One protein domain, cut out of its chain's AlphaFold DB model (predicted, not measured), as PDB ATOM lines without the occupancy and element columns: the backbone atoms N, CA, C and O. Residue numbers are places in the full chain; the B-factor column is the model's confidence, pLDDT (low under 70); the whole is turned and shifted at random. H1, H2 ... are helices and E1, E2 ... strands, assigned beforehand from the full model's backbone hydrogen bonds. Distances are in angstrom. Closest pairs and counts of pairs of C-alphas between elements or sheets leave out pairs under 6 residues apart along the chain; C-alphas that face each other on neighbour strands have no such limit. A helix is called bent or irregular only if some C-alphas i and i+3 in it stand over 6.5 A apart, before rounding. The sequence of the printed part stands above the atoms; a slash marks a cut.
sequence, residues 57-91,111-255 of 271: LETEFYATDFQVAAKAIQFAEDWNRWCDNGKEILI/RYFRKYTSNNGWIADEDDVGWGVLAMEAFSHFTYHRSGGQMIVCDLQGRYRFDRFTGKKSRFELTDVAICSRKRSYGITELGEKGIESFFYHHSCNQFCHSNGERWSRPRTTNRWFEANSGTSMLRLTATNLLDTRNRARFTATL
ATOM      1  N   LEU A  57     218.217 338.537 199.983       90.69
ATOM      2  CA  LEU A  57     218.514 338.173 201.376       90.69
ATOM      3  C   LEU A  57     219.923 338.594 201.811       90.69
ATOM      4  O   LEU A  57     220.213 338.616 203.004       90.69
ATOM      5  N   GLU A  58     220.797 338.930 200.861       92.81
ATOM      6  CA  GLU A  58     222.224 339.148 201.101       92.81
ATOM      7  C   GLU A  58     222.483 340.251 202.137       92.81
ATOM      8  O   GLU A  58     223.287 340.081 203.055       92.81
ATOM      9  N   THR A  59     221.784 341.381 202.005       92.00
ATOM     10  CA  THR A  59     221.944 342.526 202.909       92.00
ATOM     11  C   THR A  59     221.499 342.188 204.330       92.00
ATOM     12  O   THR A  59     222.224 342.494 205.273       92.00
ATOM     13  N   GLU A  60     220.341 341.536 204.495       92.12
ATOM     14  CA  GLU A  60     219.835 341.133 205.817       92.12
ATOM     15  C   GLU A  60     220.743 340.077 206.466       92.12
ATOM     16  O   GLU A  60     221.001 340.133 207.669       92.12
ATOM     17  N   PHE A  61     221.276 339.146 205.669       93.31
ATOM     18  CA  PHE A  61     222.204 338.121 206.138       93.31
ATOM     19  C   PHE A  61     223.499 338.741 206.682       93.31
ATOM     20  O   PHE A  61     223.826 338.587 207.861       93.31
ATOM     21  N   TYR A  62     224.218 339.508 205.856       93.94
ATOM     22  CA  TYR A  62     225.516 340.060 206.255       93.94
ATOM     23  C   TYR A  62     225.424 341.162 207.320       93.94
ATOM     24  O   TYR A  62     226.439 341.478 207.938       93.94
ATOM     25  N   ALA A  63     224.235 341.716 207.587       92.06
ATOM     26  CA  ALA A  63     224.028 342.649 208.695       92.06
ATOM     27  C   ALA A  63     224.279 342.012 210.077       92.06
ATOM     28  O   ALA A  63     224.586 342.727 211.028       92.06
ATOM     29  N   THR A  64     224.151 340.685 210.194       93.50
ATOM     30  CA  THR A  64     224.226 339.966 211.481       93.50
ATOM     31  C   THR A  64     225.169 338.762 211.475       93.50
ATOM     32  O   THR A  64     225.588 338.331 212.547       93.50
ATOM     33  N   ASP A  65     225.579 338.259 210.307       93.56
ATOM     34  CA  ASP A  65     226.438 337.071 210.160       93.56
ATOM     35  C   ASP A  65     227.717 337.125 211.024       93.56
ATOM     36  O   ASP A  65     228.022 336.200 211.780       93.56
ATOM     37  N   PHE A  66     228.424 338.261 211.034       95.06
ATOM     38  CA  PHE A  66     229.624 338.417 211.869       95.06
ATOM     39  C   PHE A  66     229.316 338.478 213.374       95.06
ATOM     40  O   PHE A  66     230.113 338.001 214.182       95.06
ATOM     41  N   GLN A  67     228.154 339.011 213.769       96.38
ATOM     42  CA  GLN A  67     227.701 338.986 215.165       96.38
ATOM     43  C   GLN A  67     227.376 337.552 215.608       96.38
ATOM     44  O   GLN A  67     227.727 337.161 216.724       96.38
ATOM     45  N   VAL A  68     226.746 336.763 214.734       97.50
ATOM     46  CA  VAL A  68     226.463 335.340 214.963       97.50
ATOM     47  C   VAL A  68     227.763 334.566 215.162       97.50
ATOM     48  O   VAL A  68     227.931 333.910 216.194       97.50
ATOM     49  N   ALA A  69     228.722 334.712 214.242       97.31
ATOM     50  CA  ALA A  69     230.029 334.071 214.348       97.31
ATOM     51  C   ALA A  69     230.762 334.483 215.636       97.31
ATOM     52  O   ALA A  69     231.239 333.623 216.376       97.31
ATOM     53  N   ALA A  70     230.801 335.781 215.959       97.12
ATOM     54  CA  ALA A  70     231.437 336.278 217.177       97.12
ATOM     55  C   ALA A  70     230.799 335.699 218.450       97.12
ATOM     56  O   ALA A  70     231.510 335.322 219.384       97.12
ATOM     57  N   LYS A  71     229.467 335.579 218.495       98.12
ATOM     58  CA  LYS A  71     228.781 334.999 219.652       98.12
ATOM     59  C   LYS A  71     229.019 333.493 219.770       98.12
ATOM     60  O   LYS A  71     229.246 333.002 220.875       98.12
ATOM     61  N   ALA A  72     229.014 332.769 218.654       98.50
ATOM     62  CA  ALA A  72     229.335 331.347 218.636       98.50
ATOM     63  C   ALA A  72     230.788 331.076 219.061       98.50
ATOM     64  O   ALA A  72     231.035 330.133 219.809       98.50
ATOM     65  N   ILE A  73     231.732 331.941 218.670       98.56
ATOM     66  CA  ILE A  73     233.128 331.893 219.129       98.56
ATOM     67  C   ILE A  73     233.204 331.994 220.656       98.56
ATOM     68  O   ILE A  73     233.883 331.179 221.269       98.56
ATOM     69  N   GLN A  74     232.473 332.922 221.285       98.06
ATOM     70  CA  GLN A  74     232.452 333.039 222.753       98.06
ATOM     71  C   GLN A  74     231.974 331.744 223.429       98.06
ATOM     72  O   GLN A  74     232.563 331.300 224.413       98.06
ATOM     73  N   PHE A  75     230.931 331.102 222.890       98.38
ATOM     74  CA  PHE A  75     230.479 329.810 223.412       98.38
ATOM     75  C   PHE A  75     231.498 328.696 223.175       98.38
ATOM     76  O   PHE A  75     231.670 327.850 224.048       98.38
ATOM     77  N   ALA A  76     232.193 328.698 222.038       98.38
ATOM     78  CA  ALA A  76     233.266 327.747 221.773       98.38
ATOM     79  C   ALA A  76     234.459 327.951 222.726       98.38
ATOM     80  O   ALA A  76     235.039 326.977 223.187       98.38
ATOM     81  N   GLU A  77     234.803 329.188 223.107       97.19
ATOM     82  CA  GLU A  77     235.822 329.454 224.137       97.19
ATOM     83  C   GLU A  77     235.418 328.958 225.522       97.19
ATOM     84  O   GLU A  77     236.263 328.487 226.286       97.19
ATOM     85  N   ASP A  78     234.143 329.115 225.882       96.44
ATOM     86  CA  ASP A  78     233.606 328.514 227.094       96.44
ATOM     87  C   ASP A  78     233.718 326.984 226.990       96.44
ATOM     88  O   ASP A  78     234.383 326.385 227.823       96.44
ATOM     89  N   TRP A  79     233.181 326.353 225.940       96.06
ATOM     90  CA  TRP A  79     233.234 324.898 225.732       96.06
ATOM     91  C   TRP A  79     234.659 324.333 225.801       96.06
ATOM     92  O   TRP A  79     234.913 323.390 226.546       96.06
ATOM     93  N   ASN A  80     235.611 324.954 225.101       95.62
ATOM     94  CA  ASN A  80     237.003 324.496 225.012       95.62
ATOM     95  C   ASN A  80     237.752 324.512 226.350       95.62
ATOM     96  O   ASN A  80     238.810 323.895 226.458       95.62
ATOM     97  N   ARG A  81     237.252 325.244 227.354       93.19
ATOM     98  CA  ARG A  81     237.812 325.232 228.713       93.19
ATOM     99  C   ARG A  81     237.346 324.040 229.542       93.19
ATOM    100  O   ARG A  81     237.983 323.745 230.547       93.19
ATOM    101  N   TRP A  82     236.257 323.393 229.140       88.56
ATOM    102  CA  TRP A  82     235.604 322.329 229.903       88.56
ATOM    103  C   TRP A  82     235.616 320.976 229.198       88.56
ATOM    104  O   TRP A  82     235.572 319.952 229.870       88.56
ATOM    105  N   CYS A  83     235.639 320.951 227.865       91.56
ATOM    106  CA  CYS A  83     235.539 319.707 227.117       91.56
ATOM    107  C   CYS A  83     236.797 318.840 227.258       91.56
ATOM    108  O   CYS A  83     237.907 319.344 227.440       91.56
ATOM    109  N   ASP A  84     236.635 317.528 227.078       89.56
ATOM    110  CA  ASP A  84     237.784 316.632 226.968       89.56
ATOM    111  C   ASP A  84     238.686 317.021 225.791       89.56
ATOM    112  O   ASP A  84     238.235 317.559 224.772       89.56
ATOM    113  N   ASN A  85     239.957 316.636 225.892       89.69
ATOM    114  CA  ASN A  85     240.902 316.744 224.789       89.69
ATOM    115  C   ASN A  85     240.359 316.044 223.534       89.69
ATOM    116  O   ASN A  85     239.861 314.915 223.593       89.69
ATOM    117  N   GLY A  86     240.481 316.707 222.391       89.88
ATOM    118  CA  GLY A  86     239.975 316.201 221.127       89.88
ATOM    119  C   GLY A  86     238.556 316.658 220.819       89.88
ATOM    120  O   GLY A  86     238.039 316.305 219.769       89.88
ATOM    121  N   LYS A  87     237.900 317.417 221.699       93.50
ATOM    122  CA  LYS A  87     236.536 317.920 221.481       93.50
ATOM    123  C   LYS A  87     236.485 319.433 221.355       93.50
ATOM    124  O   LYS A  87     235.396 319.995 221.262       93.50
ATOM    125  N   GLU A  88     237.641 320.090 221.331       95.69
ATOM    126  CA  GLU A  88     237.709 321.527 221.138       95.69
ATOM    127  C   GLU A  88     237.078 321.941 219.801       95.69
ATOM    128  O   GLU A  88     237.133 321.221 218.804       95.69
ATOM    129  N   ILE A  89     236.494 323.133 219.776       97.75
ATOM    130  CA  ILE A  89     235.770 323.711 218.651       97.75
ATOM    131  C   ILE A  89     236.453 325.011 218.240       97.75
ATOM    132  O   ILE A  89     236.718 325.889 219.062       97.75
ATOM    133  N   LEU A  90     236.700 325.151 216.941       97.62
ATOM    134  CA  LEU A  90     237.005 326.421 216.304       97.62
ATOM    135  C   LEU A  90     235.841 326.830 215.410       97.62
ATOM    136  O   LEU A  90     235.434 326.057 214.544       97.62
ATOM    137  N   ILE A  91     235.362 328.059 215.563       98.44
ATOM    138  CA  ILE A  91     234.354 328.649 214.682       98.44
ATOM    139  C   ILE A  91     235.049 329.580 213.693       98.44
ATOM    140  O   ILE A  91     235.875 330.419 214.067       98.44
ATOM    141  N   ARG A 111     238.111 321.066 204.078       94.06
ATOM    142  CA  ARG A 111     237.940 319.835 203.274       94.06
ATOM    143  C   ARG A 111     237.243 318.751 204.095       94.06
ATOM    144  O   ARG A 111     237.353 318.820 205.312       94.06
ATOM    145  N   TYR A 112     236.659 317.732 203.457       93.19
ATOM    146  CA  TYR A 112     235.904 316.631 204.098       93.19
ATOM    147  C   TYR A 112     234.771 317.146 204.993       93.19
ATOM    148  O   TYR A 112     234.690 316.834 206.179       93.19
ATOM    149  N   PHE A 113     233.960 318.014 204.398       94.81
ATOM    150  CA  PHE A 113     232.888 318.730 205.064       94.81
ATOM    151  C   PHE A 113     231.745 317.785 205.457       94.81
ATOM    152  O   PHE A 113     231.360 316.917 204.677       94.81
ATOM    153  N   ARG A 114     231.207 317.971 206.661       96.00
ATOM    154  CA  ARG A 114     230.058 317.261 207.229       96.00
ATOM    155  C   ARG A 114     229.139 318.263 207.914       96.00
ATOM    156  O   ARG A 114     229.619 319.227 208.513       96.00
ATOM    157  N   LYS A 115     227.834 318.018 207.854       97.50
ATOM    158  CA  LYS A 115     226.828 318.758 208.618       97.50
ATOM    159  C   LYS A 115     226.303 317.858 209.729       97.50
ATOM    160  O   LYS A 115     226.008 316.700 209.469       97.50
ATOM    161  N   TYR A 116     226.245 318.386 210.944       98.44
ATOM    162  CA  TYR A 116     225.888 317.634 212.147       98.44
ATOM    163  C   TYR A 116     224.499 318.012 212.653       98.44
ATOM    164  O   TYR A 116     223.728 317.142 213.035       98.44
ATOM    165  N   THR A 117     224.165 319.304 212.629       98.50
ATOM    166  CA  THR A 117     222.843 319.809 213.019       98.50
ATOM    167  C   THR A 117     222.376 320.891 212.049       98.50
ATOM    168  O   THR A 117     223.189 321.469 211.322       98.50
ATOM    169  N   SER A 118     221.073 321.175 212.026       97.81
ATOM    170  CA  SER A 118     220.492 322.343 211.353       97.81
ATOM    171  C   SER A 118     219.876 323.320 212.363       97.81
ATOM    172  O   SER A 118     219.808 323.046 213.563       97.81
ATOM    173  N   ASN A 119     219.403 324.473 211.891       97.00
ATOM    174  CA  ASN A 119     218.638 325.418 212.712       97.00
ATOM    175  C   ASN A 119     217.136 325.089 212.824       97.00
ATOM    176  O   ASN A 119     216.454 325.707 213.638       97.00
ATOM    177  N   ASN A 120     216.631 324.117 212.053       96.69
ATOM    178  CA  ASN A 120     215.233 323.652 212.082       96.69
ATOM    179  C   ASN A 120     215.018 322.385 212.933       96.69
ATOM    180  O   ASN A 120     213.911 321.858 212.994       96.69
ATOM    181  N   GLY A 121     216.057 321.926 213.637       97.25
ATOM    182  CA  GLY A 121     215.983 320.786 214.552       97.25
ATOM    183  C   GLY A 121     216.408 319.451 213.946       97.25
ATOM    184  O   GLY A 121     216.326 318.441 214.635       97.25
ATOM    185  N   TRP A 122     216.890 319.428 212.700       98.31
ATOM    186  CA  TRP A 122     217.530 318.240 212.142       98.31
ATOM    187  C   TRP A 122     218.867 317.957 212.822       98.31
ATOM    188  O   TRP A 122     219.666 318.867 213.069       98.31
ATOM    189  N   ILE A 123     219.101 316.678 213.078       98.56
ATOM    190  CA  ILE A 123     220.315 316.113 213.651       98.56
ATOM    191  C   ILE A 123     220.720 314.970 212.718       98.56
ATOM    192  O   ILE A 123     219.866 314.185 212.305       98.56
ATOM    193  N   ALA A 124     221.992 314.935 212.327       98.12
ATOM    194  CA  ALA A 124     222.522 313.891 211.459       98.12
ATOM    195  C   ALA A 124     222.474 312.520 212.146       98.12
ATOM    196  O   ALA A 124     222.609 312.436 213.365       98.12
ATOM    197  N   ASP A 125     222.352 311.452 211.363       96.75
ATOM    198  CA  ASP A 125     222.497 310.103 211.905       96.75
ATOM    199  C   ASP A 125     223.960 309.852 212.321       96.75
ATOM    200  O   ASP A 125     224.901 310.252 211.619       96.75
ATOM    201  N   GLU A 126     224.167 309.201 213.467       96.06
ATOM    202  CA  GLU A 126     225.503 308.823 213.925       96.06
ATOM    203  C   GLU A 126     226.180 307.868 212.932       96.06
ATOM    204  O   GLU A 126     227.393 307.973 212.735       96.06
ATOM    205  N   ASP A 127     225.421 307.024 212.231       96.31
ATOM    206  CA  ASP A 127     225.965 306.118 211.215       96.31
ATOM    207  C   ASP A 127     226.572 306.879 210.017       96.31
ATOM    208  O   ASP A 127     227.583 306.458 209.445       96.31
ATOM    209  N   ASP A 128     226.029 308.054 209.679       94.00
ATOM    210  CA  ASP A 128     226.489 308.870 208.549       94.00
ATOM    211  C   ASP A 128     227.734 309.697 208.896       94.00
ATOM    212  O   ASP A 128     228.696 309.811 208.119       94.00
ATOM    213  N   VAL A 129     227.718 310.340 210.069       94.88
ATOM    214  CA  VAL A 129     228.731 311.345 210.429       94.88
ATOM    215  C   VAL A 129     229.649 310.934 211.580       94.88
ATOM    216  O   VAL A 129     230.642 311.635 211.823       94.88
ATOM    217  N   GLY A 130     229.405 309.773 212.187       95.12
ATOM    218  CA  GLY A 130     230.112 309.221 213.341       95.12
ATOM    219  C   GLY A 130     229.803 309.964 214.641       95.12
ATOM    220  O   GLY A 130     229.075 310.958 214.653       95.12
ATOM    221  N   TRP A 131     230.486 309.567 215.722       95.56
ATOM    222  CA  TRP A 131     230.355 310.144 217.075       95.56
ATOM    223  C   TRP A 131     230.446 311.679 217.146       95.56
ATOM    224  O   TRP A 131     230.046 312.286 218.138       95.56
ATOM    225  N   GLY A 132     231.004 312.325 216.115       96.38
ATOM    226  CA  GLY A 132     231.084 313.776 216.025       96.38
ATOM    227  C   GLY A 132     229.721 314.458 216.151       96.38
ATOM    228  O   GLY A 132     229.671 315.543 216.727       96.38
ATOM    229  N   VAL A 133     228.624 313.829 215.699       98.00
ATOM    230  CA  VAL A 133     227.275 314.389 215.894       98.00
ATOM    231  C   VAL A 133     226.916 314.515 217.366       98.00
ATOM    232  O   VAL A 133     226.536 315.603 217.784       98.00
ATOM    233  N   LEU A 134     227.212 313.495 218.178       97.75
ATOM    234  CA  LEU A 134     226.933 313.506 219.615       97.75
ATOM    235  C   LEU A 134     227.601 314.700 220.309       97.75
ATOM    236  O   LEU A 134     227.001 315.362 221.160       97.75
ATOM    237  N   ALA A 135     228.849 315.004 219.937       97.19
ATOM    238  CA  ALA A 135     229.582 316.149 220.476       97.19
ATOM    239  C   ALA A 135     228.996 317.491 220.008       97.19
ATOM    240  O   ALA A 135     228.969 318.452 220.775       97.19
ATOM    241  N   MET A 136     228.514 317.568 218.766       98.44
ATOM    242  CA  MET A 136     227.902 318.778 218.212       98.44
ATOM    243  C   MET A 136     226.509 319.042 218.794       98.44
ATOM    244  O   MET A 136     226.228 320.171 219.193       98.44
ATOM    245  N   GLU A 137     225.668 318.021 218.943       97.88
ATOM    246  CA  GLU A 137     224.398 318.121 219.671       97.88
ATOM    247  C   GLU A 137     224.621 318.589 221.113       97.88
ATOM    248  O   GLU A 137     223.953 319.504 221.604       97.88
ATOM    249  N   ALA A 138     225.625 318.014 221.783       97.94
ATOM    250  CA  ALA A 138     226.005 318.431 223.121       97.94
ATOM    251  C   ALA A 138     226.510 319.876 223.156       97.94
ATOM    252  O   ALA A 138     226.163 320.596 224.084       97.94
ATOM    253  N   PHE A 139     227.252 320.351 222.152       98.50
ATOM    254  CA  PHE A 139     227.641 321.761 222.074       98.50
ATOM    255  C   PHE A 139     226.424 322.688 221.924       98.50
ATOM    256  O   PHE A 139     226.318 323.682 222.648       98.50
ATOM    257  N   SER A 140     225.454 322.349 221.067       98.75
ATOM    258  CA  SER A 140     224.187 323.087 220.974       98.75
ATOM    259  C   SER A 140     223.457 323.128 222.323       98.75
ATOM    260  O   SER A 140     223.075 324.206 222.787       98.75
ATOM    261  N   HIS A 141     223.345 321.995 223.025       98.50
ATOM    262  CA  HIS A 141     222.759 321.936 224.370       98.50
ATOM    263  C   HIS A 141     223.575 322.736 225.401       98.50
ATOM    264  O   HIS A 141     223.010 323.504 226.182       98.50
ATOM    265  N   PHE A 142     224.903 322.654 225.370       97.88
ATOM    266  CA  PHE A 142     225.788 323.435 226.229       97.88
ATOM    267  C   PHE A 142     225.523 324.931 226.089       97.88
ATOM    268  O   PHE A 142     225.412 325.627 227.095       97.88
ATOM    269  N   THR A 143     225.359 325.437 224.863       98.56
ATOM    270  CA  THR A 143     225.079 326.864 224.646       98.56
ATOM    271  C   THR A 143     223.730 327.297 225.237       98.56
ATOM    272  O   THR A 143     223.637 328.392 225.805       98.56
ATOM    273  N   TYR A 144     222.717 326.417 225.235       98.50
ATOM    274  CA  TYR A 144     221.463 326.638 225.968       98.50
ATOM    275  C   TYR A 144     221.716 326.788 227.463       98.50
ATOM    276  O   TYR A 144     221.304 327.770 228.079       98.50
ATOM    277  N   HIS A 145     222.429 325.828 228.046       97.31
ATOM    278  CA  HIS A 145     222.710 325.819 229.472       97.31
ATOM    279  C   HIS A 145     223.536 327.031 229.899       97.31
ATOM    280  O   HIS A 145     223.146 327.780 230.797       97.31
ATOM    281  N   ARG A 146     224.632 327.281 229.183       97.00
ATOM    282  CA  ARG A 146     225.568 328.373 229.432       97.00
ATOM    283  C   ARG A 146     224.921 329.749 229.293       97.00
ATOM    284  O   ARG A 146     225.331 330.680 229.984       97.00
ATOM    285  N   SER A 147     223.913 329.883 228.431       97.75
ATOM    286  CA  SER A 147     223.154 331.125 228.245       97.75
ATOM    287  C   SER A 147     222.004 331.320 229.237       97.75
ATOM    288  O   SER A 147     221.284 332.309 229.120       97.75
ATOM    289  N   GLY A 148     221.790 330.404 230.190       97.25
ATOM    290  CA  GLY A 148     220.633 330.460 231.088       97.25
ATOM    291  C   GLY A 148     219.308 330.221 230.353       97.25
ATOM    292  O   GLY A 148     218.293 330.845 230.658       97.25
ATOM    293  N   GLY A 149     219.328 329.361 229.333       97.56
ATOM    294  CA  GLY A 149     218.165 328.974 228.537       97.56
ATOM    295  C   GLY A 149     217.712 329.999 227.494       97.56
ATOM    296  O   GLY A 149     216.572 329.940 227.024       97.56
ATOM    297  N   GLN A 150     218.570 330.960 227.142       98.12
ATOM    298  CA  GLN A 150     218.201 332.078 226.269       98.12
ATOM    299  C   GLN A 150     218.440 331.816 224.783       98.12
ATOM    300  O   GLN A 150     217.749 332.414 223.955       98.12
ATOM    301  N   MET A 151     219.414 330.976 224.430       98.44
ATOM    302  CA  MET A 151     219.763 330.714 223.033       98.44
ATOM    303  C   MET A 151     220.518 329.407 222.834       98.44
ATOM    304  O   MET A 151     221.149 328.920 223.767       98.44
ATOM    305  N   ILE A 152     220.508 328.902 221.602       98.75
ATOM    306  CA  ILE A 152     221.409 327.845 221.140       98.75
ATOM    307  C   ILE A 152     222.246 328.319 219.958       98.75
ATOM    308  O   ILE A 152     221.756 329.078 219.121       98.75
ATOM    309  N   VAL A 153     223.480 327.831 219.867       98.81
ATOM    310  CA  VAL A 153     224.225 327.767 218.605       98.81
ATOM    311  C   VAL A 153     223.826 326.470 217.908       98.81
ATOM    312  O   VAL A 153     223.815 325.409 218.529       98.81
ATOM    313  N   CYS A 154     223.474 326.550 216.634       98.50
ATOM    314  CA  CYS A 154     223.001 325.434 215.816       98.50
ATOM    315  C   CYS A 154     223.543 325.567 214.387       98.50
ATOM    316  O   CYS A 154     224.435 326.382 214.135       98.50
ATOM    317  N   ASP A 155     223.025 324.756 213.464       98.00
ATOM    318  CA  ASP A 155     223.534 324.674 212.090       98.00
ATOM    319  C   ASP A 155     225.030 324.301 212.055       98.00
ATOM    320  O   ASP A 155     225.837 324.885 211.334       98.00
ATOM    321  N   LEU A 156     225.424 323.350 212.913       98.69
ATOM    322  CA  LEU A 156     226.823 322.994 213.132       98.69
ATOM    323  C   LEU A 156     227.338 322.149 211.967       98.69
ATOM    324  O   LEU A 156     226.885 321.026 211.736       98.69
ATOM    325  N   GLN A 157     228.312 322.690 211.241       98.06
ATOM    326  CA  GLN A 157     228.836 322.100 210.013       98.06
ATOM    327  C   GLN A 157     230.306 322.461 209.788       98.06
ATOM    328  O   GLN A 157     230.755 323.553 210.134       98.06
ATOM    329  N   GLY A 158     231.077 321.530 209.227       97.75
ATOM    330  CA  GLY A 158     232.517 321.676 209.052       97.75
ATOM    331  C   GLY A 158     233.240 320.336 209.043       97.75
ATOM    332  O   GLY A 158     232.844 319.425 208.327       97.75
ATOM    333  N   ARG A 159     234.328 320.198 209.804       96.06
ATOM    334  CA  ARG A 159     235.078 318.935 209.897       96.06
ATOM    335  C   ARG A 159     235.645 318.705 211.293       96.06
ATOM    336  O   ARG A 159     236.267 319.595 211.865       96.06
ATOM    337  N   TYR A 160     235.606 317.454 211.742       95.69
ATOM    338  CA  TYR A 160     236.496 316.962 212.790       95.69
ATOM    339  C   TYR A 160     237.923 316.678 212.269       95.69
ATOM    340  O   TYR A 160     238.141 315.791 211.439       95.69
ATOM    341  N   ARG A 161     238.920 317.454 212.712       91.94
ATOM    342  CA  ARG A 161     240.344 317.204 212.441       91.94
ATOM    343  C   ARG A 161     240.912 316.269 213.492       91.94
ATOM    344  O   ARG A 161     241.092 316.679 214.633       91.94
ATOM    345  N   PHE A 162     241.279 315.068 213.066       84.94
ATOM    346  CA  PHE A 162     242.098 314.161 213.855       84.94
ATOM    347  C   PHE A 162     243.581 314.394 213.549       84.94
ATOM    348  O   PHE A 162     243.977 314.375 212.382       84.94
ATOM    349  N   ASP A 163     244.399 314.613 214.576       76.75
ATOM    350  CA  ASP A 163     245.856 314.674 214.434       76.75
ATOM    351  C   ASP A 163     246.503 313.576 215.281       76.75
ATOM    352  O   ASP A 163     246.583 313.672 216.504       76.75
ATOM    353  N   ARG A 164     246.941 312.501 214.615       64.44
ATOM    354  CA  ARG A 164     247.571 311.344 215.270       64.44
ATOM    355  C   ARG A 164     249.077 311.516 215.482       64.44
ATOM    356  O   ARG A 164     249.670 310.719 216.197       64.44
ATOM    357  N   PHE A 165     249.707 312.492 214.824       58.00
ATOM    358  CA  PHE A 165     251.152 312.458 214.567       58.00
ATOM    359  C   PHE A 165     251.918 313.648 215.143       58.00
ATOM    360  O   PHE A 165     253.090 313.500 215.467       58.00
ATOM    361  N   THR A 166     251.298 314.825 215.267       59.16
ATOM    362  CA  THR A 166     252.029 316.061 215.601       59.16
ATOM    363  C   THR A 166     251.789 316.568 217.022       59.16
ATOM    364  O   THR A 166     252.339 317.598 217.404       59.16
ATOM    365  N   GLY A 167     250.943 315.890 217.806       54.03
ATOM    366  CA  GLY A 167     250.525 316.367 219.128       54.03
ATOM    367  C   GLY A 167     249.665 317.639 219.086       54.03
ATOM    368  O   GLY A 167     249.353 318.204 220.135       54.03
ATOM    369  N   LYS A 168     249.254 318.114 217.898       60.97
ATOM    370  CA  LYS A 168     248.229 319.159 217.785       60.97
ATOM    371  C   LYS A 168     246.897 318.615 218.297       60.97
ATOM    372  O   LYS A 168     246.554 317.459 218.087       60.97
ATOM    373  N   LYS A 169     246.121 319.491 218.931       73.94
ATOM    374  CA  LYS A 169     244.793 319.163 219.455       73.94
ATOM    375  C   LYS A 169     243.850 318.778 218.316       73.94
ATOM    376  O   LYS A 169     243.575 319.628 217.453       73.94
ATOM    377  N   SER A 170     243.392 317.522 218.322       89.75
ATOM    378  CA  SER A 170     242.226 317.103 217.540       89.75
ATOM    379  C   SER A 170     241.053 318.015 217.896       89.75
ATOM    380  O   SER A 170     240.928 318.430 219.042       89.75
ATOM    381  N   ARG A 171     240.267 318.433 216.908       94.06
ATOM    382  CA  ARG A 171     239.264 319.487 217.111       94.06
ATOM    383  C   ARG A 171     238.276 319.569 215.968       94.06
ATOM    384  O   ARG A 171     238.591 319.203 214.835       94.06
ATOM    385  N   PHE A 172     237.126 320.153 216.238       97.50
ATOM    386  CA  PHE A 172     236.167 320.561 215.228       97.50
ATOM    387  C   PHE A 172     236.563 321.917 214.644       97.50
ATOM    388  O   PHE A 172     236.885 322.859 215.363       97.50
ATOM    389  N   GLU A 173     236.546 322.023 213.321       97.69
ATOM    390  CA  GLU A 173     236.586 323.291 212.602       97.69
ATOM    391  C   GLU A 173     235.223 323.485 211.955       97.69
ATOM    392  O   GLU A 173     234.879 322.744 211.036       97.69
ATOM    393  N   LEU A 174     234.454 324.451 212.450       98.50
ATOM    394  CA  LEU A 174     233.089 324.728 212.018       98.50
ATOM    395  C   LEU A 174     233.006 326.061 211.269       98.50
ATOM    396  O   LEU A 174     233.880 326.926 211.393       98.50
ATOM    397  N   THR A 175     231.953 326.230 210.482       98.12
ATOM    398  CA  THR A 175     231.623 327.474 209.775       98.12
ATOM    399  C   THR A 175     230.109 327.585 209.573       98.12
ATOM    400  O   THR A 175     229.402 326.622 209.848       98.12
ATOM    401  N   ASP A 176     229.621 328.734 209.091       95.94
ATOM    402  CA  ASP A 176     228.206 328.970 208.760       95.94
ATOM    403  C   ASP A 176     227.238 328.552 209.878       95.94
ATOM    404  O   ASP A 176     226.227 327.899 209.634       95.94
ATOM    405  N   VAL A 177     227.580 328.889 211.120       97.81
ATOM    406  CA  VAL A 177     226.733 328.591 212.280       97.81
ATOM    407  C   VAL A 177     225.536 329.540 212.339       97.81
ATOM    408  O   VAL A 177     225.610 330.678 211.878       97.81
ATOM    409  N   ALA A 178     224.453 329.100 212.974       98.00
ATOM    410  CA  ALA A 178     223.279 329.922 213.255       98.00
ATOM    411  C   ALA A 178     223.028 330.029 214.764       98.00
ATOM    412  O   ALA A 178     223.501 329.206 215.553       98.00
ATOM    413  N   ILE A 179     222.251 331.034 215.177       98.50
ATOM    414  CA  ILE A 179     221.781 331.172 216.558       98.50
ATOM    415  C   ILE A 179     220.259 331.261 216.575       98.50
ATOM    416  O   ILE A 179     219.670 332.108 215.911       98.50
ATOM    417  N   CYS A 180     219.636 330.422 217.400       98.12
ATOM    418  CA  CYS A 180     218.231 330.547 217.765       98.12
ATOM    419  C   CYS A 180     218.145 331.110 219.184       98.12
ATOM    420  O   CYS A 180     218.591 330.454 220.125       98.12
ATOM    421  N   SER A 181     217.601 332.319 219.358       97.69
ATOM    422  CA  SER A 181     217.443 332.971 220.661       97.69
ATOM    423  C   SER A 181     216.007 333.417 220.926       97.69
ATOM    424  O   SER A 181     215.258 333.776 220.019       97.69
ATOM    425  N   ARG A 182     215.625 333.483 222.205       95.81
ATOM    426  CA  ARG A 182     214.300 333.984 222.619       95.81
ATOM    427  C   ARG A 182     214.059 335.443 222.205       95.81
ATOM    428  O   ARG A 182     212.924 335.835 221.959       95.81
ATOM    429  N   LYS A 183     215.124 336.251 222.115       94.31
ATOM    430  CA  LYS A 183     215.047 337.684 221.783       94.31
ATOM    431  C   LYS A 183     214.997 337.983 220.284       94.31
ATOM    432  O   LYS A 183     214.665 339.110 219.938       94.31
ATOM    433  N   ARG A 184     215.293 337.010 219.418       93.44
ATOM    434  CA  ARG A 184     215.305 337.180 217.956       93.44
ATOM    435  C   ARG A 184     216.221 338.326 217.483       93.44
ATOM    436  O   ARG A 184     215.759 339.290 216.884       93.44
ATOM    437  N   SER A 185     217.508 338.270 217.838       92.44
ATOM    438  CA  SER A 185     218.491 339.348 217.615       92.44
ATOM    439  C   SER A 185     219.668 338.984 216.687       92.44
ATOM    440  O   SER A 185     220.674 339.691 216.678       92.44
ATOM    441  N   TYR A 186     219.567 337.888 215.936       94.38
ATOM    442  CA  TYR A 186     220.638 337.244 215.164       94.38
ATOM    443  C   TYR A 186     220.278 337.011 213.684       94.38
ATOM    444  O   TYR A 186     220.925 336.222 213.000       94.38
ATOM    445  N   GLY A 187     219.288 337.744 213.169       92.44
ATOM    446  CA  GLY A 187     219.043 337.867 211.732       92.44
ATOM    447  C   GLY A 187     218.213 336.745 211.117       92.44
ATOM    448  O   GLY A 187     217.409 336.097 211.776       92.44
ATOM    449  N   ILE A 188     218.369 336.552 209.807       93.50
ATOM    450  CA  ILE A 188     217.421 335.761 209.008       93.50
ATOM    451  C   ILE A 188     217.560 334.243 209.166       93.50
ATOM    452  O   ILE A 188     216.654 333.514 208.782       93.50
ATOM    453  N   THR A 189     218.667 333.741 209.717       93.50
ATOM    454  CA  THR A 189     218.836 332.312 210.048       93.50
ATOM    455  C   THR A 189     218.250 331.957 211.417       93.50
ATOM    456  O   THR A 189     218.270 330.795 211.822       93.50
ATOM    457  N   GLU A 190     217.727 332.935 212.154       93.81
ATOM    458  CA  GLU A 190     217.201 332.730 213.493       93.81
ATOM    459  C   GLU A 190     215.731 332.305 213.475       93.81
ATOM    460  O   GLU A 190     214.845 333.051 213.060       93.81
ATOM    461  N   LEU A 191     215.454 331.122 214.026       96.19
ATOM    462  CA  LEU A 191     214.097 330.577 214.151       96.19
ATOM    463  C   LEU A 191     213.481 330.790 215.546       96.19
ATOM    464  O   LEU A 191     212.445 330.213 215.882       96.19
ATOM    465  N   GLY A 192     214.110 331.631 216.372       96.06
ATOM    466  CA  GLY A 192     213.614 332.027 217.689       96.06
ATOM    467  C   GLY A 192     213.455 330.868 218.679       96.06
ATOM    468  O   GLY A 192     214.149 329.853 218.604       96.06
ATOM    469  N   GLU A 193     212.507 331.006 219.611       96.75
ATOM    470  CA  GLU A 193     212.176 329.946 220.572       96.75
ATOM    471  C   GLU A 193     211.620 328.689 219.885       96.75
ATOM    472  O   GLU A 193     211.945 327.585 220.310       96.75
ATOM    473  N   LYS A 194     210.909 328.827 218.756       97.06
ATOM    474  CA  LYS A 194     210.469 327.674 217.956       97.06
ATOM    475  C   LYS A 194     211.644 326.823 217.461       97.06
ATOM    476  O   LYS A 194     211.551 325.595 217.453       97.06
ATOM    477  N   GLY A 195     212.750 327.457 217.065       97.69
ATOM    478  CA  GLY A 195     213.982 326.763 216.675       97.69
ATOM    479  C   GLY A 195     214.639 326.038 217.851       97.69
ATOM    480  O   GLY A 195     215.035 324.883 217.718       97.69
ATOM    481  N   ILE A 196     214.681 326.684 219.024       98.38
ATOM    482  CA  ILE A 196     215.173 326.069 220.269       98.38
ATOM    483  C   ILE A 196     214.343 324.827 220.614       98.38
ATOM    484  O   ILE A 196     214.896 323.752 220.830       98.38
ATOM    485  N   GLU A 197     213.017 324.963 220.651       98.00
ATOM    486  CA  GLU A 197     212.112 323.860 220.973       98.00
ATOM    487  C   GLU A 197     212.210 322.712 219.964       98.00
ATOM    488  O   GLU A 197     212.223 321.557 220.381       98.00
ATOM    489  N   SER A 198     212.349 323.019 218.669       98.06
ATOM    490  CA  SER A 198     212.477 321.999 217.618       98.06
ATOM    491  C   SER A 198     213.803 321.247 217.698       98.06
ATOM    492  O   SER A 198     213.823 320.041 217.467       98.06
ATOM    493  N   PHE A 199     214.901 321.913 218.076       98.56
ATOM    494  CA  PHE A 199     216.156 321.227 218.397       98.56
ATOM    495  C   PHE A 199     215.973 320.284 219.592       98.56
ATOM    496  O   PHE A 199     216.274 319.098 219.494       98.56
ATOM    497  N   PHE A 200     215.422 320.774 220.706       98.50
ATOM    498  CA  PHE A 200     215.266 319.961 221.917       98.50
ATOM    499  C   PHE A 200     214.211 318.852 221.809       98.50
ATOM    500  O   PHE A 200     214.280 317.907 222.594       98.50
ATOM    501  N   TYR A 201     213.274 318.953 220.862       98.06
ATOM    502  CA  TYR A 201     212.329 317.886 220.527       98.06
ATOM    503  C   TYR A 201     213.040 316.661 219.931       98.06
ATOM    504  O   TYR A 201     212.664 315.537 220.242       98.06
ATOM    505  N   HIS A 202     214.075 316.873 219.109       97.94
ATOM    506  CA  HIS A 202     214.842 315.788 218.485       97.94
ATOM    507  C   HIS A 202     216.097 315.399 219.289       97.94
ATOM    508  O   HIS A 202     216.548 314.262 219.209       97.94
ATOM    509  N   HIS A 203     216.653 316.314 220.091       97.75
ATOM    510  CA  HIS A 203     217.876 316.083 220.867       97.75
ATOM    511  C   HIS A 203     217.654 315.156 222.068       97.75
ATOM    512  O   HIS A 203     216.967 315.522 223.033       97.75
ATOM    513  N   SER A 204     218.357 314.026 222.088       95.81
ATOM    514  CA  SER A 204     218.481 313.159 223.262       95.81
ATOM    515  C   SER A 204     219.823 313.401 223.951       95.81
ATOM    516  O   SER A 204     220.873 313.329 223.321       95.81
ATOM    517  N   CYS A 205     219.815 313.694 225.260       96.69
ATOM    518  CA  CYS A 205     221.071 313.867 225.998       96.69
ATOM    519  C   CYS A 205     221.965 312.634 225.834       96.69
ATOM    520  O   CYS A 205     221.525 311.513 226.078       96.69
ATOM    521  N   ASN A 206     223.230 312.869 225.508       94.81
ATOM    522  CA  ASN A 206     224.241 311.835 225.335       94.81
ATOM    523  C   ASN A 206     225.377 312.001 226.362       94.81
ATOM    524  O   ASN A 206     225.323 312.853 227.254       94.81
ATOM    525  N   GLN A 207     226.419 311.181 226.226       93.50
ATOM    526  CA  GLN A 207     227.594 311.153 227.106       93.50
ATOM    527  C   GLN A 207     228.397 312.468 227.177       93.50
ATOM    528  O   GLN A 207     229.315 312.569 227.977       93.50
ATOM    529  N   PHE A 208     228.091 313.469 226.349       94.25
ATOM    530  CA  PHE A 208     228.742 314.780 226.382       94.25
ATOM    531  C   PHE A 208     227.832 315.883 226.945       94.25
ATOM    532  O   PHE A 208     228.259 317.028 227.045       94.25
ATOM    533  N   CYS A 209     226.585 315.574 227.325       95.06
ATOM    534  CA  CYS A 209     225.588 316.544 227.804       95.06
ATOM    535  C   CYS A 209     225.623 316.783 229.327       95.06
ATOM    536  O   CYS A 209     224.576 316.819 229.986       95.06
ATOM    537  N   HIS A 210     226.813 316.912 229.907       89.75
ATOM    538  CA  HIS A 210     226.986 317.115 231.345       89.75
ATOM    539  C   HIS A 210     228.291 317.842 231.668       89.75
ATOM    540  O   HIS A 210     229.241 317.833 230.889       89.75
ATOM    541  N   SER A 211     228.371 318.420 232.865       79.06
ATOM    542  CA  SER A 211     229.629 318.905 233.440       79.06
ATOM    543  C   SER A 211     229.772 318.356 234.850       79.06
ATOM    544  O   SER A 211     228.830 318.449 235.629       79.06
ATOM    545  N   ASN A 212     230.923 317.759 235.173       73.38
ATOM    546  CA  ASN A 212     231.232 317.242 236.513       73.38
ATOM    547  C   ASN A 212     230.146 316.323 237.121       73.38
ATOM    548  O   ASN A 212     229.934 316.322 238.328       73.38
ATOM    549  N   GLY A 213     229.444 315.548 236.286       72.56
ATOM    550  CA  GLY A 213     228.357 314.659 236.716       72.56
ATOM    551  C   GLY A 213     226.977 315.320 236.841       72.56
ATOM    552  O   GLY A 213     225.993 314.615 237.055       72.56
ATOM    553  N   GLU A 214     226.864 316.637 236.645       82.12
ATOM    554  CA  GLU A 214     225.591 317.360 236.654       82.12
ATOM    555  C   GLU A 214     225.006 317.518 235.247       82.12
ATOM    556  O   GLU A 214     225.696 317.859 234.279       82.12
ATOM    557  N   ARG A 215     223.692 317.290 235.137       88.31
ATOM    558  CA  ARG A 215     222.950 317.447 233.882       88.31
ATOM    559  C   ARG A 215     222.715 318.922 233.580       88.31
ATOM    560  O   ARG A 215     222.251 319.683 234.424       88.31
ATOM    561  N   TRP A 216     222.952 319.298 232.332       95.06
ATOM    562  CA  TRP A 216     222.651 320.637 231.844       95.06
ATOM    563  C   TRP A 216     221.153 320.919 231.767       95.06
ATOM    564  O   TRP A 216     220.337 320.036 231.491       95.06
ATOM    565  N   SER A 217     220.795 322.190 231.955       95.38
ATOM    566  CA  SER A 217     219.412 322.657 231.859       95.38
ATOM    567  C   SER A 217     218.835 322.437 230.459       95.38
ATOM    568  O   SER A 217     219.550 322.467 229.458       95.38
ATOM    569  N   ARG A 218     217.522 322.211 230.391       95.75
ATOM    570  CA  ARG A 218     216.748 322.006 229.159       95.75
ATOM    571  C   ARG A 218     215.426 322.778 229.242       95.75
ATOM    572  O   ARG A 218     214.984 323.070 230.358       95.75
ATOM    573  N   PRO A 219     214.786 323.104 228.106       95.19
ATOM    574  CA  PRO A 219     213.424 323.625 228.109       95.19
ATOM    575  C   PRO A 219     212.469 322.659 228.816       95.19
ATOM    576  O   PRO A 219     212.632 321.443 228.729       95.19
ATOM    577  N   ARG A 220     211.453 323.201 229.496       91.44
ATOM    578  CA  ARG A 220     210.388 322.388 230.112       91.44
ATOM    579  C   ARG A 220     209.461 321.762 229.070       91.44
ATOM    580  O   ARG A 220     208.932 320.684 229.300       91.44
ATOM    581  N   THR A 221     209.268 322.454 227.955       90.31
ATOM    582  CA  THR A 221     208.402 322.061 226.845       90.31
ATOM    583  C   THR A 221     209.199 322.086 225.552       90.31
ATOM    584  O   THR A 221     210.017 322.981 225.335       90.31
ATOM    585  N   THR A 222     208.958 321.097 224.700       95.19
ATOM    586  CA  THR A 222     209.610 320.955 223.397       95.19
ATOM    587  C   THR A 222     208.562 320.578 222.368       95.19
ATOM    588  O   THR A 222     207.829 319.611 222.566       95.19
ATOM    589  N   ASN A 223     208.503 321.316 221.266       95.25
ATOM    590  CA  ASN A 223     207.562 321.092 220.179       95.25
ATOM    591  C   ASN A 223     208.310 321.028 218.852       95.25
ATOM    592  O   ASN A 223     209.269 321.767 218.625       95.25
ATOM    593  N   ARG A 224     207.809 320.197 217.939       94.88
ATOM    594  CA  ARG A 224     208.264 320.157 216.550       94.88
ATOM    595  C   ARG A 224     207.549 321.234 215.732       94.88
ATOM    596  O   ARG A 224     206.475 320.988 215.182       94.88
ATOM    597  N   TRP A 225     208.130 322.432 215.679       95.88
ATOM    598  CA  TRP A 225     207.582 323.555 214.906       95.88
ATOM    599  C   TRP A 225     207.978 323.522 213.435       95.88
ATOM    600  O   TRP A 225     207.219 324.009 212.603       95.88
ATOM    601  N   PHE A 226     209.145 322.965 213.125       95.81
ATOM    602  CA  PHE A 226     209.666 322.857 211.768       95.81
ATOM    603  C   PHE A 226     209.778 321.393 211.354       95.81
ATOM    604  O   PHE A 226     210.069 320.518 212.174       95.81
ATOM    605  N   GLU A 227     209.569 321.136 210.070       95.00
ATOM    606  CA  GLU A 227     209.974 319.890 209.437       95.00
ATOM    607  C   GLU A 227     211.508 319.805 209.395       95.00
ATOM    608  O   GLU A 227     212.180 320.611 208.741       95.00
ATOM    609  N   ALA A 228     212.057 318.834 210.122       95.06
ATOM    610  CA  ALA A 228     213.493 318.651 210.255       95.06
ATOM    611  C   ALA A 228     214.118 318.232 208.918       95.06
ATOM    612  O   ALA A 228     213.792 317.186 208.363       95.06
ATOM    613  N   ASN A 229     215.057 319.034 208.420       95.00
ATOM    614  CA  ASN A 229     215.888 318.697 207.269       95.00
ATOM    615  C   ASN A 229     217.296 319.298 207.404       95.00
ATOM    616  O   ASN A 229     217.516 320.270 208.130       95.00
ATOM    617  N   SER A 230     218.256 318.736 206.669       94.00
ATOM    618  CA  SER A 230     219.657 319.169 206.716       94.00
ATOM    619  C   SER A 230     219.897 320.558 206.110       94.00
ATOM    620  O   SER A 230     220.975 321.125 206.289       94.00
ATOM    621  N   GLY A 231     218.921 321.151 205.419       92.44
ATOM    622  CA  GLY A 231     218.996 322.518 204.914       92.44
ATOM    623  C   GLY A 231     218.995 323.551 206.041       92.44
ATOM    624  O   GLY A 231     218.355 323.380 207.075       92.44
ATOM    625  N   THR A 232     219.733 324.644 205.848       90.81
ATOM    626  CA  THR A 232     219.601 325.828 206.705       90.81
ATOM    627  C   THR A 232     218.296 326.525 206.347       90.81
ATOM    628  O   THR A 232     218.038 326.778 205.179       90.81
ATOM    629  N   SER A 233     217.487 326.886 207.330       92.94
ATOM    630  CA  SER A 233     216.269 327.668 207.127       92.94
ATOM    631  C   SER A 233     216.574 329.168 207.219       92.94
ATOM    632  O   SER A 233     217.241 329.596 208.159       92.94
ATOM    633  N   MET A 234     216.086 329.980 206.272       90.94
ATOM    634  CA  MET A 234     216.169 331.447 206.346       90.94
ATOM    635  C   MET A 234     214.789 332.086 206.210       90.94
ATOM    636  O   MET A 234     214.096 331.861 205.218       90.94
ATOM    637  N   LEU A 235     214.418 332.920 207.178       88.69
ATOM    638  CA  LEU A 235     213.170 333.670 207.196       88.69
ATOM    639  C   LEU A 235     213.467 335.173 207.167       88.69
ATOM    640  O   LEU A 235     214.265 335.670 207.957       88.69
ATOM    641  N   ARG A 236     212.808 335.910 206.266       87.94
ATOM    642  CA  ARG A 236     212.945 337.374 206.202       87.94
ATOM    643  C   ARG A 236     212.533 338.023 207.517       87.94
ATOM    644  O   ARG A 236     211.573 337.581 208.153       87.94
ATOM    645  N   LEU A 237     213.173 339.143 207.854       84.88
ATOM    646  CA  LEU A 237     212.855 339.888 209.078       84.88
ATOM    647  C   LEU A 237     211.378 340.312 209.149       84.88
ATOM    648  O   LEU A 237     210.784 340.319 210.229       84.88
ATOM    649  N   THR A 238     210.755 340.569 207.996       85.00
ATOM    650  CA  THR A 238     209.332 340.929 207.875       85.00
ATOM    651  C   THR A 238     208.360 339.809 208.254       85.00
ATOM    652  O   THR A 238     207.203 340.101 208.533       85.00
ATOM    653  N   ALA A 239     208.802 338.549 208.283       85.31
ATOM    654  CA  ALA A 239     207.973 337.387 208.615       85.31
ATOM    655  C   ALA A 239     208.252 336.830 210.026       85.31
ATOM    656  O   ALA A 239     207.691 335.808 210.426       85.31
ATOM    657  N   THR A 240     209.105 337.493 210.814       85.25
ATOM    658  CA  THR A 240     209.521 337.021 212.149       85.25
ATOM    659  C   THR A 240     208.381 336.952 213.162       85.25
ATOM    660  O   THR A 240     208.485 336.205 214.137       85.25
ATOM    661  N   ASN A 241     207.268 337.657 212.938       88.44
ATOM    662  CA  ASN A 241     206.051 337.547 213.746       88.44
ATOM    663  C   ASN A 241     205.479 336.115 213.760       88.44
ATOM    664  O   ASN A 241     204.902 335.709 214.766       88.44
ATOM    665  N   LEU A 242     205.695 335.327 212.699       90.69
ATOM    666  CA  LEU A 242     205.279 333.919 212.631       90.69
ATOM    667  C   LEU A 242     206.083 333.009 213.580       90.69
ATOM    668  O   LEU A 242     205.646 331.901 213.903       90.69
ATOM    669  N   LEU A 243     207.247 333.472 214.047       91.69
ATOM    670  CA  LEU A 243     208.112 332.751 214.986       91.69
ATOM    671  C   LEU A 243     207.738 332.973 216.459       91.69
ATOM    672  O   LEU A 243     208.369 332.388 217.336       91.69
ATOM    673  N   ASP A 244     206.746 333.819 216.749       90.69
ATOM    674  CA  ASP A 244     206.217 333.958 218.107       90.69
ATOM    675  C   ASP A 244     205.555 332.641 218.542       90.69
ATOM    676  O   ASP A 244     204.799 332.043 217.775       90.69
ATOM    677  N   THR A 245     205.830 332.171 219.758       87.38
ATOM    678  CA  THR A 245     205.281 330.904 220.272       87.38
ATOM    679  C   THR A 245     203.770 330.956 220.493       87.38
ATOM    680  O   THR A 245     203.125 329.911 220.504       87.38
ATOM    681  N   ARG A 246     203.170 332.153 220.582       89.75
ATOM    682  CA  ARG A 246     201.706 332.331 220.581       89.75
ATOM    683  C   ARG A 246     201.088 332.080 219.205       89.75
ATOM    684  O   ARG A 246     199.894 331.815 219.110       89.75
ATOM    685  N   ASN A 247     201.878 332.166 218.135       89.94
ATOM    686  CA  ASN A 247     201.433 331.802 216.798       89.94
ATOM    687  C   ASN A 247     201.590 330.284 216.611       89.94
ATOM    688  O   ASN A 247     202.705 329.763 216.641       89.94
ATOM    689  N   ARG A 248     200.486 329.569 216.364       89.38
ATOM    690  CA  ARG A 248     200.474 328.099 216.240       89.38
ATOM    691  C   ARG A 248     200.974 327.562 214.890       89.38
ATOM    692  O   ARG A 248     200.985 326.348 214.708       89.38
ATOM    693  N   ALA A 249     201.421 328.424 213.972       89.56
ATOM    694  CA  ALA A 249     201.978 328.003 212.691       89.56
ATOM    695  C   ALA A 249     203.153 327.033 212.882       89.56
ATOM    696  O   ALA A 249     204.147 327.357 213.548       89.56
ATOM    697  N   ARG A 250     203.030 325.860 212.262       91.19
ATOM    698  CA  ARG A 250     204.129 324.930 211.987       91.19
ATOM    699  C   ARG A 250     204.653 325.190 210.580       91.19
ATOM    700  O   ARG A 250     203.960 325.802 209.781       91.19
ATOM    701  N   PHE A 251     205.865 324.762 210.269       91.56
ATOM    702  CA  PHE A 251     206.526 325.111 209.016       91.56
ATOM    703  C   PHE A 251     206.995 323.866 208.273       91.56
ATOM    704  O   PHE A 251     207.621 322.986 208.867       91.56
ATOM    705  N   THR A 252     206.731 323.830 206.968       88.62
ATOM    706  CA  THR A 252     207.326 322.848 206.046       88.62
ATOM    707  C   THR A 252     208.831 323.072 205.893       88.62
ATOM    708  O   THR A 252     209.365 324.114 206.291       88.62
ATOM    709  N   ALA A 253     209.517 322.153 205.207       82.81
ATOM    710  CA  ALA A 253     210.917 322.330 204.813       82.81
ATOM    711  C   ALA A 253     211.175 323.625 204.004       82.81
ATOM    712  O   ALA A 253     212.260 324.204 204.073       82.81
ATOM    713  N   THR A 254     210.172 324.126 203.275       80.44
ATOM    714  CA  THR A 254     210.229 325.386 202.508       80.44
ATOM    715  C   THR A 254     209.782 326.616 203.307       80.44
ATOM    716  O   THR A 254     209.600 327.689 202.729       80.44
ATOM    717  N   LEU A 255     209.617 326.475 204.628       82.38
ATOM    718  CA  LEU A 255     209.145 327.505 205.559       82.38
ATOM    719  C   LEU A 255     207.759 328.070 205.224       82.38
ATOM    720  O   LEU A 255     207.441 329.202 205.593       82.38
TER     721      LEU A 255
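Overview. This is residues 57 to 91 and 111 to 255 of the 271 residues of the protein "Alpha-type protein kinase domain-containing protein" of Fistulifera solaris (UniProt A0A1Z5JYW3). A long strand hairpin, made of E2 and E3 going out and E4 and E5 coming back, is bent sharply partway along into two small sheets, with H2 and H5 packed on opposite sides of the pair E2 and E5, and H4 running alongside E2. The hairpin's tip, residues 164 to 168, sticks out at one end of the longest axis, H6 lies toward the other end, and residues 203 to 236, with no named element, wind round the outside from H5 to H6. The printed part has 180 residues with six named helices and five named strands, in the order H1 H2 E1 H3 H4 E2 E3 E4 E5 H5 H6; its class is mixed, helices and strands, with under half of the residues in named elements. One sheet has the order E1, E4, E3 and is mixed; the other, E2 and E5, is antiparallel. The whole is compact, with a radius of gyration of the C-alphas of 15.7 A and spans of 51 by 36 by 29 A.

Arrangement. In the larger sheet E4, residues 171 to 175, is the inner strand. E1, residues 88 to 91, is its parallel neighbour at 19 degrees, with N 90 and O 172 at 2.8 A. E3, residues 157 to 161, is its antiparallel neighbour at 155 degrees and forms a hairpin with it, with N 161 and O 171 at 2.8 A. Residues 114 to 115 form a short antiparallel pairing with residues 157 to 158 of E3. E2, residues 151 to 154, runs on into E3 at 68 degrees, and E4 runs on into E5, residues 178 to 181, at 83 degrees. E2 and E5 are antiparallel at 160 degrees, with N 152 and O 180 at 2.9 A. H2, residues 65 to 82, is at the level of the larger sheet, at a height of 2.4 A; its closest C-alphas to E1 are those of Asn 80 and Glu 88, 4.9 A apart. H4, residues 132 to 146, only grazes that sheet, with residues 132 to 139. The closest C-alphas of H4 and E2 are those of Tyr 144 and Ile 152, at 5.0 A. H2 touches H4 with residues 75 to 79 alone, about perpendicular at 83 degrees, closest at the C-alphas of Phe 75 and Thr 143, 6.3 A. H3, residues 126 to 129, and H4 only just touch, only at the corner, with 3 pairs of C-alphas within 8 A; the closest are Glu 126 and Val 133, 6.2 A. H5, residues 192 to 202, comes closest to E5 at the C-alphas of Gly 192 and Cys 180, 4.8 A. H5 and H6, residues 237 to 243, only just touch, with 3 pairs within 8 A, closest at Gly 192 and Leu 243, 6.2 A. H1, residues 57 to 62, and H2 meet only through their link. Every O i to N i+4 pair is within hydrogen-bond range in H1 and H4; the counts are 12 of 14 in H2, 6 of 7 in H5 and 0 of 3 in H6, which has 3 of 4 O i to N i+3 pairs within range, while H3 is too short for an i+4 pair.

Along the chain. H1 begins at C-alpha 57, (218.514, 338.173, 201.376). H2 is the longest helix, 26.3 A from its first to its last C-alpha; H4 measures 20.6 A, H5 16.3 A. E4 measures 13.3 A and E3 12.7 A. H4 begins at C-alpha 132, (231.084, 313.776, 216.025). H6 measures 10.4 A, is irregular, with C-alphas 238 and 241 at 7.5 A, and ends at C-alpha 243, (208.112, 332.751, 214.986).

Size, cuts and confidence. The two C-alphas farthest apart are those of Phe 165 and Arg 246, at 53.6 A. Residues 92 to 110 are not printed, and C-alphas 91 and 111 are 14.9 A apart across the cut. The link from H5 to H6, 34 residues, is long. The mean pLDDT of the printed part is 93.1, and residues 164 to 168 are under 70.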